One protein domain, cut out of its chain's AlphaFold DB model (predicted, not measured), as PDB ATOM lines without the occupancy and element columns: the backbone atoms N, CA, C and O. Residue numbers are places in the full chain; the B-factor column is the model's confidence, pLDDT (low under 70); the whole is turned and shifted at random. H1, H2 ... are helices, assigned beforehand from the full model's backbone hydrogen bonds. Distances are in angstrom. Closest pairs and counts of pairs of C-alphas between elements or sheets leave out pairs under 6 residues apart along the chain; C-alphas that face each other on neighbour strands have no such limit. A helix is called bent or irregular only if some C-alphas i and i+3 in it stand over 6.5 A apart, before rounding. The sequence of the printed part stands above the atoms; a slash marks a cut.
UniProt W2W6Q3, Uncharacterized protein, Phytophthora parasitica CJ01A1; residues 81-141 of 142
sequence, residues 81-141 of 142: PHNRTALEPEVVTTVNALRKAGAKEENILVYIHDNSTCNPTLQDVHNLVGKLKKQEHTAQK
ATOM      1  N   PRO A  81      11.076 -11.060 136.100       87.44
ATOM      2  CA  PRO A  81      10.709 -11.019 134.683       87.44
ATOM      3  C   PRO A  81       9.746  -9.883 134.328       87.44
ATOM      4  O   PRO A  81       9.941  -9.207 133.322       87.44
ATOM      5  N   HIS A  82       8.762  -9.628 135.195       89.38
ATOM      6  CA  HIS A  82       7.807  -8.532 135.040       89.38
ATOM      7  C   HIS A  82       8.501  -7.157 135.020       89.38
ATOM      8  O   HIS A  82       8.206  -6.352 134.151       89.38
ATOM      9  N   ASN A  83       9.486  -6.928 135.894       91.12
ATOM     10  CA  ASN A  83      10.213  -5.658 135.975       91.12
ATOM     11  C   ASN A  83      11.186  -5.476 134.803       91.12
ATOM     12  O   ASN A  83      11.302  -4.391 134.239       91.12
ATOM     13  N   ARG A  84      11.875  -6.550 134.398       92.38
ATOM     14  CA  ARG A  84      12.824  -6.513 133.270       92.38
ATOM     15  C   ARG A  84      12.158  -6.237 131.924       92.38
ATOM     16  O   ARG A  84      12.848  -5.825 130.999       92.38
ATOM     17  N   THR A  85      10.854  -6.494 131.806       91.25
ATOM     18  CA  THR A  85      10.100  -6.413 130.544       91.25
ATOM     19  C   THR A  85       8.934  -5.424 130.582       91.25
ATOM     20  O   THR A  85       8.159  -5.371 129.628       91.25
ATOM     21  N   ALA A  86       8.822  -4.619 131.645       93.38
ATOM     22  CA  ALA A  86       7.843  -3.541 131.786       93.38
ATOM     23  C   ALA A  86       8.215  -2.332 130.907       93.38
ATOM     24  O   ALA A  86       8.528  -1.254 131.400       93.38
ATOM     25  N   LEU A  87       8.243  -2.550 129.593       93.25
ATOM     26  CA  LEU A  87       8.582  -1.530 128.610       93.25
ATOM     27  C   LEU A  87       7.403  -0.586 128.388       93.25
ATOM     28  O   LEU A  87       6.266  -1.031 128.225       93.25
ATOM     29  N   GLU A  88       7.708   0.705 128.304       94.12
ATOM     30  CA  GLU A  88       6.729   1.727 127.947       94.12
ATOM     31  C   GLU A  88       6.142   1.469 126.545       94.12
ATOM     32  O   GLU A  88       6.865   1.012 125.646       94.12
ATOM     33  N   PRO A  89       4.856   1.788 126.301       94.19
ATOM     34  CA  PRO A  89       4.202   1.528 125.015       94.19
ATOM     35  C   PRO A  89       4.928   2.136 123.804       94.19
ATOM     36  O   PRO A  89       4.951   1.545 122.719       94.19
ATOM     37  N   GLU A  90       5.557   3.297 123.984       95.19
ATOM     38  CA  GLU A  90       6.348   3.967 122.948       95.19
ATOM     39  C   GLU A  90       7.592   3.149 122.564       95.19
ATOM     40  O   GLU A  90       7.844   2.905 121.382       95.19
ATOM     41  N   VAL A  91       8.317   2.615 123.553       95.94
ATOM     42  CA  VAL A  91       9.483   1.744 123.328       95.94
ATOM     43  C   VAL A  91       9.058   0.482 122.580       95.94
ATOM     44  O   VAL A  91       9.719   0.086 121.618       95.94
ATOM     45  N   VAL A  92       7.929  -0.122 122.964       95.75
ATOM     46  CA  VAL A  92       7.381  -1.313 122.292       95.75
ATOM     47  C   VAL A  92       7.012  -1.018 120.835       95.75
ATOM     48  O   VAL A  92       7.276  -1.841 119.954       95.75
ATOM     49  N   THR A  93       6.459   0.165 120.560       96.31
ATOM     50  CA  THR A  93       6.149   0.621 119.196       96.31
ATOM     51  C   THR A  93       7.404   0.673 118.328       96.31
ATOM     52  O   THR A  93       7.427   0.092 117.237       96.31
ATOM     53  N   THR A  94       8.479   1.284 118.828       96.56
ATOM     54  CA  THR A  94       9.753   1.360 118.098       96.56
ATOM     55  C   THR A  94      10.404  -0.010 117.942       96.56
ATOM     56  O   THR A  94      10.876  -0.339 116.857       96.56
ATOM     57  N   VAL A  95      10.364  -0.865 118.970       96.88
ATOM     58  CA  VAL A  95      10.834  -2.260 118.872       96.88
ATOM     59  C   VAL A  95      10.097  -3.009 117.758       96.88
ATOM     60  O   VAL A  95      10.723  -3.738 116.984       96.88
ATOM     61  N   ASN A  96       8.784  -2.810 117.620       96.75
ATOM     62  CA  ASN A  96       8.015  -3.412 116.534       96.75
ATOM     63  C   ASN A  96       8.438  -2.870 115.156       96.75
ATOM     64  O   ASN A  96       8.553  -3.648 114.209       96.75
ATOM     65  N   ALA A  97       8.723  -1.570 115.037       96.69
ATOM     66  CA  ALA A  97       9.250  -0.982 113.804       96.69
ATOM     67  C   ALA A  97      10.638  -1.548 113.441       96.69
ATOM     68  O   ALA A  97      10.840  -1.990 112.309       96.69
ATOM     69  N   LEU A  98      11.558  -1.631 114.410       96.75
ATOM     70  CA  LEU A  98      12.891  -2.224 114.240       96.75
ATOM     71  C   LEU A  98      12.802  -3.687 113.797       96.75
ATOM     72  O   LEU A  98      13.466  -4.095 112.844       96.75
ATOM     73  N   ARG A  99      11.925  -4.466 114.440       96.12
ATOM     74  CA  ARG A  99      11.627  -5.846 114.044       96.12
ATOM     75  C   ARG A  99      11.160  -5.915 112.585       96.12
ATOM     76  O   ARG A  99      11.652  -6.763 111.843       96.12
ATOM     77  N   LYS A 100      10.207  -5.071 112.168       95.31
ATOM     78  CA  LYS A 100       9.684  -5.060 110.785       95.31
ATOM     79  C   LYS A 100      10.747  -4.652 109.762       95.31
ATOM     80  O   LYS A 100      10.742  -5.178 108.656       95.31
ATOM     81  N   ALA A 101      11.682  -3.789 110.154       96.25
ATOM     82  CA  ALA A 101      12.849  -3.427 109.354       96.25
ATOM     83  C   ALA A 101      13.933  -4.528 109.299       96.25
ATOM     84  O   ALA A 101      14.954  -4.347 108.641       96.25
ATOM     85  N   GLY A 102      13.736  -5.663 109.980       94.44
ATOM     86  CA  GLY A 102      14.679  -6.781 109.982       94.44
ATOM     87  C   GLY A 102      15.874  -6.594 110.918       94.44
ATOM     88  O   GLY A 102      16.892  -7.264 110.743       94.44
ATOM     89  N   ALA A 103      15.778  -5.700 111.908       96.75
ATOM     90  CA  ALA A 103      16.819  -5.550 112.917       96.75
ATOM     91  C   ALA A 103      17.026  -6.862 113.690       96.75
ATOM     92  O   ALA A 103      16.072  -7.566 114.033       96.75
ATOM     93  N   LYS A 104      18.291  -7.174 113.986       97.00
ATOM     94  CA  LYS A 104      18.651  -8.328 114.812       97.00
ATOM     95  C   LYS A 104      18.238  -8.105 116.268       97.00
ATOM     96  O   LYS A 104      18.234  -6.969 116.746       97.00
ATOM     97  N   GLU A 105      17.931  -9.187 116.975       96.12
ATOM     98  CA  GLU A 105      17.475  -9.138 118.369       96.12
ATOM     99  C   GLU A 105      18.534  -8.527 119.302       96.12
ATOM    100  O   GLU A 105      18.172  -7.826 120.244       96.12
ATOM    101  N   GLU A 106      19.830  -8.670 118.999       97.38
ATOM    102  CA  GLU A 106      20.907  -8.019 119.756       97.38
ATOM    103  C   GLU A 106      20.866  -6.489 119.628       97.38
ATOM    104  O   GLU A 106      21.054  -5.778 120.610       97.38
ATOM    105  N   ASN A 107      20.560  -5.963 118.438       97.25
ATOM    106  CA  ASN A 107      20.439  -4.516 118.231       97.25
ATOM    107  C   ASN A 107      19.177  -3.962 118.903       97.25
ATOM    108  O   ASN A 107      19.185  -2.852 119.430       97.25
ATOM    109  N   ILE A 108      18.095  -4.746 118.908       97.38
ATOM    110  CA  ILE A 108      16.865  -4.409 119.633       97.38
ATOM    111  C   ILE A 108      17.130  -4.381 121.145       97.38
ATOM    112  O   ILE A 108      16.647  -3.484 121.830       97.38
ATOM    113  N   LEU A 109      17.921  -5.326 121.662       97.50
ATOM    114  CA  LEU A 109      18.325  -5.351 123.066       97.50
ATOM    115  C   LEU A 109      19.101  -4.084 123.454       97.50
ATOM    116  O   LEU A 109      18.764  -3.453 124.453       97.50
ATOM    117  N   VAL A 110      20.087  -3.685 122.641       97.38
ATOM    118  CA  VAL A 110      20.848  -2.437 122.848       97.38
ATOM    119  C   VAL A 110      19.916  -1.227 122.852       97.38
ATOM    120  O   VAL A 110      19.941  -0.443 123.795       97.38
ATOM    121  N   TYR A 111      19.010  -1.129 121.873       97.25
ATOM    122  CA  TYR A 111      18.021  -0.049 121.830       97.25
ATOM    123  C   TYR A 111      17.194   0.040 123.122       97.25
ATOM    124  O   TYR A 111      16.984   1.135 123.642       97.25
ATOM    125  N   ILE A 112      16.736  -1.095 123.663       96.56
ATOM    126  CA  ILE A 112      15.928  -1.106 124.890       96.56
ATOM    127  C   ILE A 112      16.743  -0.647 126.109       96.56
ATOM    128  O   ILE A 112      16.195   0.054 126.962       96.56
ATOM    129  N   HIS A 113      18.023  -1.013 126.194       95.19
ATOM    130  CA  HIS A 113      18.903  -0.524 127.260       95.19
ATOM    131  C   HIS A 113      19.156   0.983 127.163       95.19
ATOM    132  O   HIS A 113      19.196   1.653 128.191       95.19
ATOM    133  N   ASP A 114      19.273   1.516 125.946       96.25
ATOM    134  CA  ASP A 114      19.546   2.939 125.728       96.25
ATOM    135  C   ASP A 114      18.302   3.824 125.922       96.25
ATOM    136  O   ASP A 114      18.424   5.007 126.234       96.25
ATOM    137  N   ASN A 115      17.099   3.263 125.746       95.31
ATOM    138  CA  ASN A 115      15.841   4.023 125.707       95.31
ATOM    139  C   ASN A 115      14.851   3.645 126.820       95.31
ATOM    140  O   ASN A 115      13.706   4.094 126.806       95.31
ATOM    141  N   SER A 116      15.247   2.814 127.786       93.06
ATOM    142  CA  SER A 116      14.403   2.489 128.938       93.06
ATOM    143  C   SER A 116      15.226   2.236 130.198       93.06
ATOM    144  O   SER A 116      16.420   1.960 130.150       93.06
ATOM    145  N   THR A 117      14.566   2.263 131.354       90.19
ATOM    146  CA  THR A 117      15.176   1.854 132.627       90.19
ATOM    147  C   THR A 117      15.172   0.337 132.839       90.19
ATOM    148  O   THR A 117      15.604  -0.141 133.893       90.19
ATOM    149  N   CYS A 118      14.637  -0.434 131.889       90.44
ATOM    150  CA  CYS A 118      14.536  -1.882 131.990       90.44
ATOM    151  C   CYS A 118      15.871  -2.562 131.672       90.44
ATOM    152  O   CYS A 118      16.708  -2.063 130.924       90.44
ATOM    153  N   ASN A 119      16.048  -3.757 132.233       91.44
ATOM    154  CA  ASN A 119      17.230  -4.583 132.013       91.44
ATOM    155  C   ASN A 119      16.832  -5.968 131.468       91.44
ATOM    156  O   ASN A 119      16.969  -6.967 132.187       91.44
ATOM    157  N   PRO A 120      16.251  -6.034 130.256       93.62
ATOM    158  CA  PRO A 120      15.855  -7.295 129.643       93.62
ATOM    159  C   PRO A 120      17.071  -8.146 129.276       93.62
ATOM    160  O   PRO A 120      18.190  -7.664 129.131       93.62
ATOM    161  N   THR A 121      16.834  -9.439 129.106       95.25
ATOM    162  CA  THR A 121      17.797 -10.370 128.512       95.25
ATOM    163  C   THR A 121      17.505 -10.570 127.027       95.25
ATOM    164  O   THR A 121      16.409 -10.267 126.551       95.25
ATOM    165  N   LEU A 122      18.445 -11.159 126.283       96.69
ATOM    166  CA  LEU A 122      18.205 -11.517 124.880       96.69
ATOM    167  C   LEU A 122      16.995 -12.457 124.723       96.69
ATOM    168  O   LEU A 122      16.201 -12.296 123.803       96.69
ATOM    169  N   GLN A 123      16.793 -13.379 125.673       96.19
ATOM    170  CA  GLN A 123      15.617 -14.254 125.693       96.19
ATOM    171  C   GLN A 123      14.311 -13.463 125.849       96.19
ATOM    172  O   GLN A 123      13.295 -13.817 125.249       96.19
ATOM    173  N   ASP A 124      14.319 -12.394 126.646       96.38
ATOM    174  CA  ASP A 124      13.149 -11.531 126.811       96.38
ATOM    175  C   ASP A 124      12.818 -10.802 125.502       96.38
ATOM    176  O   ASP A 124      11.648 -10.737 125.118       96.38
ATOM    177  N   VAL A 125      13.838 -10.331 124.775       96.81
ATOM    178  CA  VAL A 125      13.676  -9.715 123.446       96.81
ATOM    179  C   VAL A 125      13.138 -10.721 122.434       96.81
ATOM    180  O   VAL A 125      12.167 -10.421 121.739       96.81
ATOM    181  N   HIS A 126      13.689 -11.933 122.404       96.88
ATOM    182  CA  HIS A 126      13.195 -13.017 121.559       96.88
ATOM    183  C   HIS A 126      11.705 -13.299 121.807       96.88
ATOM    184  O   HIS A 126      10.882 -13.349 120.886       96.88
ATOM    185  N   ASN A 127      11.329 -13.413 123.084       96.50
ATOM    186  CA  ASN A 127       9.947 -13.636 123.496       96.50
ATOM    187  C   ASN A 127       9.038 -12.459 123.108       96.50
ATOM    188  O   ASN A 127       7.910 -12.681 122.660       96.50
ATOM    189  N   LEU A 128       9.510 -11.218 123.260       95.44
ATOM    190  CA  LEU A 128       8.786 -10.007 122.866       95.44
ATOM    191  C   LEU A 128       8.544  -9.970 121.353       95.44
ATOM    192  O   LEU A 128       7.404  -9.820 120.915       95.44
ATOM    193  N   VAL A 129       9.588 -10.180 120.551       96.00
ATOM    194  CA  VAL A 129       9.493 -10.251 119.086       96.00
ATOM    195  C   VAL A 129       8.534 -11.362 118.658       96.00
ATOM    196  O   VAL A 129       7.696 -11.154 117.777       96.00
ATOM    197  N   GLY A 130       8.604 -12.528 119.306       96.06
ATOM    198  CA  GLY A 130       7.678 -13.635 119.081       96.06
ATOM    199  C   GLY A 130       6.221 -13.275 119.392       96.06
ATOM    200  O   GLY A 130       5.327 -13.618 118.617       96.06
ATOM    201  N   LYS A 131       5.964 -12.551 120.490       94.88
ATOM    202  CA  LYS A 131       4.621 -12.048 120.833       94.88
ATOM    203  C   LYS A 131       4.104 -11.054 119.790       94.88
ATOM    204  O   LYS A 131       2.978 -11.217 119.328       94.88
ATOM    205  N   LEU A 132       4.930 -10.096 119.368       94.56
ATOM    206  CA  LEU A 132       4.564  -9.093 118.360       94.56
ATOM    207  C   LEU A 132       4.236  -9.734 117.001       94.56
ATOM    208  O   LEU A 132       3.253  -9.360 116.365       94.56
ATOM    209  N   LYS A 133       5.005 -10.752 116.583       93.56
ATOM    210  CA  LYS A 133       4.706 -11.564 115.387       93.56
ATOM    211  C   LYS A 133       3.326 -12.217 115.481       93.56
ATOM    212  O   LYS A 133       2.544 -12.146 114.539       93.56
ATOM    213  N   LYS A 134       3.022 -12.851 116.618       93.44
ATOM    214  CA  LYS A 134       1.738 -13.538 116.832       93.44
ATOM    215  C   LYS A 134       0.559 -12.570 116.773       93.44
ATOM    216  O   LYS A 134      -0.407 -12.862 116.083       93.44
ATOM    217  N   GLN A 135       0.662 -11.424 117.445       89.94
ATOM    218  CA  GLN A 135      -0.394 -10.407 117.457       89.94
ATOM    219  C   GLN A 135      -0.707  -9.873 116.053       89.94
ATOM    220  O   GLN A 135      -1.872  -9.700 115.717       89.94
ATOM    221  N   GLU A 136       0.311  -9.679 115.214       87.81
ATOM    222  CA  GLU A 136       0.135  -9.254 113.821       87.81
ATOM    223  C   GLU A 136      -0.578 -10.314 112.970       87.81
ATOM    224  O   GLU A 136      -1.492  -9.985 112.220       87.81
ATOM    225  N   HIS A 137      -0.215 -11.592 113.120       82.56
ATOM    226  CA  HIS A 137      -0.893 -12.680 112.409       82.56
ATOM    227  C   HIS A 137      -2.348 -12.872 112.844       82.56
ATOM    228  O   HIS A 137      -3.174 -13.273 112.027       82.56
ATOM    229  N   THR A 138      -2.662 -12.624 114.116       81.81
ATOM    230  CA  THR A 138      -4.045 -12.662 114.604       81.81
ATOM    231  C   THR A 138      -4.841 -11.475 114.062       81.81
ATOM    232  O   THR A 138      -5.911 -11.689 113.517       81.81
ATOM    233  N   ALA A 139      -4.282 -10.260 114.091       72.94
ATOM    234  CA  ALA A 139      -4.949  -9.050 113.599       72.94
ATOM    235  C   ALA A 139      -5.166  -9.005 112.072       72.94
ATOM    236  O   ALA A 139      -5.958  -8.204 111.599       72.94
ATOM    237  N   GLN A 140      -4.452  -9.822 111.290       62.47
ATOM    238  CA  GLN A 140      -4.659  -9.960 109.839       62.47
ATOM    239  C   GLN A 140      -5.721 -11.009 109.465       62.47
ATOM    240  O   GLN A 140      -6.030 -11.158 108.284       62.47
ATOM    241  N   LYS A 141      -6.213 -11.792 110.435       57.34
ATOM    242  CA  LYS A 141      -7.231 -12.833 110.220       57.34
ATOM    243  C   LYS A 141      -8.659 -12.379 110.534       57.34
ATOM    244  O   LYS A 141      -9.575 -13.137 110.219       57.34
TER     245      LYS A 141
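This is residues 81 to 141 of the 142 residues of an uncharacterized protein of Phytophthora parasitica CJ01A1 (UniProt W2W6Q3). A helical hairpin, H2 and H3, is crossed near its linked end by one long helix, H4, which packs on both of its arms and then runs on so that residues 134 to 141 stick out past the body. The one-turn helix H1 sits off to one side, touching no other helix. The printed part has 61 residues with four named helices, in the order H1, H2, H3, H4 along the chain, and no named strand; its class is all helix. The whole is compact, with a radius of gyration of the C-alphas of 11.1 A, and the C-alphas span 35 by 23 by 20 A, the free end of H4 adding to the length.

Begin at the first printed residue, Pro 81, whose C-alpha stands at (10.709, -11.019, 134.683); here H1 starts, residues 81 to 84, 5.2 A from first to last C-alpha. After a tight link of four residues, find C-alpha 89 at (4.202, 1.528, 125.015), where H2 begins; it covers residues 89 to 100 and is 16.6 A long from first to last C-alpha. A second tight link, residues 101 to 104, leads to H3, residues 105 to 115, which is 15.2 A long. Six residues, 116 to 121, make the short link to H4, residues 122 to 139. H4 is the longest helix, with 18 residues and 25.9 A from first to last C-alpha; look for its end at C-alpha 139, at (-4.949, -9.050, 113.599). No helix is bent or irregular.

Start with H2 and H3, which form a helical hairpin. They touch, with 7 pairs of C-alphas within 8 A, and the closest C-alphas are those of Val 95 and Ile 108, 6.4 A apart. Their lines stand at a shallow tilt of 27 degrees, and they run opposite ways. Next look at Glu 105 and Val 125, whose C-alphas, 6.4 A apart, are the closest between H3 and H4. These two helices touch and are about perpendicular, at 81 degrees; H4 touches H3 with residues 122 to 126 alone. Farther along H4, its residues 129 to 132 alone touch H2, which meets them with residues 96 to 99 alone. H2 and H4 only just touch, with 3 pairs of C-alphas within 8 A; the closest C-alphas, those of Asn 96 and Leu 132, are 6.9 A apart. Their lines are about perpendicular, at 84 degrees. With one of the three touching pairs at a shallow tilt, the helix packing is mostly crossed, but only just. H1 is apart from H2 and from H3, and it is only just apart from H4, the closest C-alphas being 8.2 A apart. In the backbones of H2, H3 and H4, every pair of O of residue i and N of residue i+4 is within hydrogen-bond range. H1 is too short for such a pair, and its one pair of O of residue i and N of residue i+3 is within range.

Look at Thr 117 and Lys 141 for the greatest distance: their C-alphas, the two farthest apart, are 34.9 A apart. Residues 134 to 141, of which 134 to 139 belong to H4, stand free, and the body without them has 53 residues and spans 26 by 18 by 18 A. The printed part has no cut, and no link is long. The mean pLDDT of the printed part is 92.9; in the B-factor column you will find values under 70 at residues 140 to 141, where the model's confidence is low.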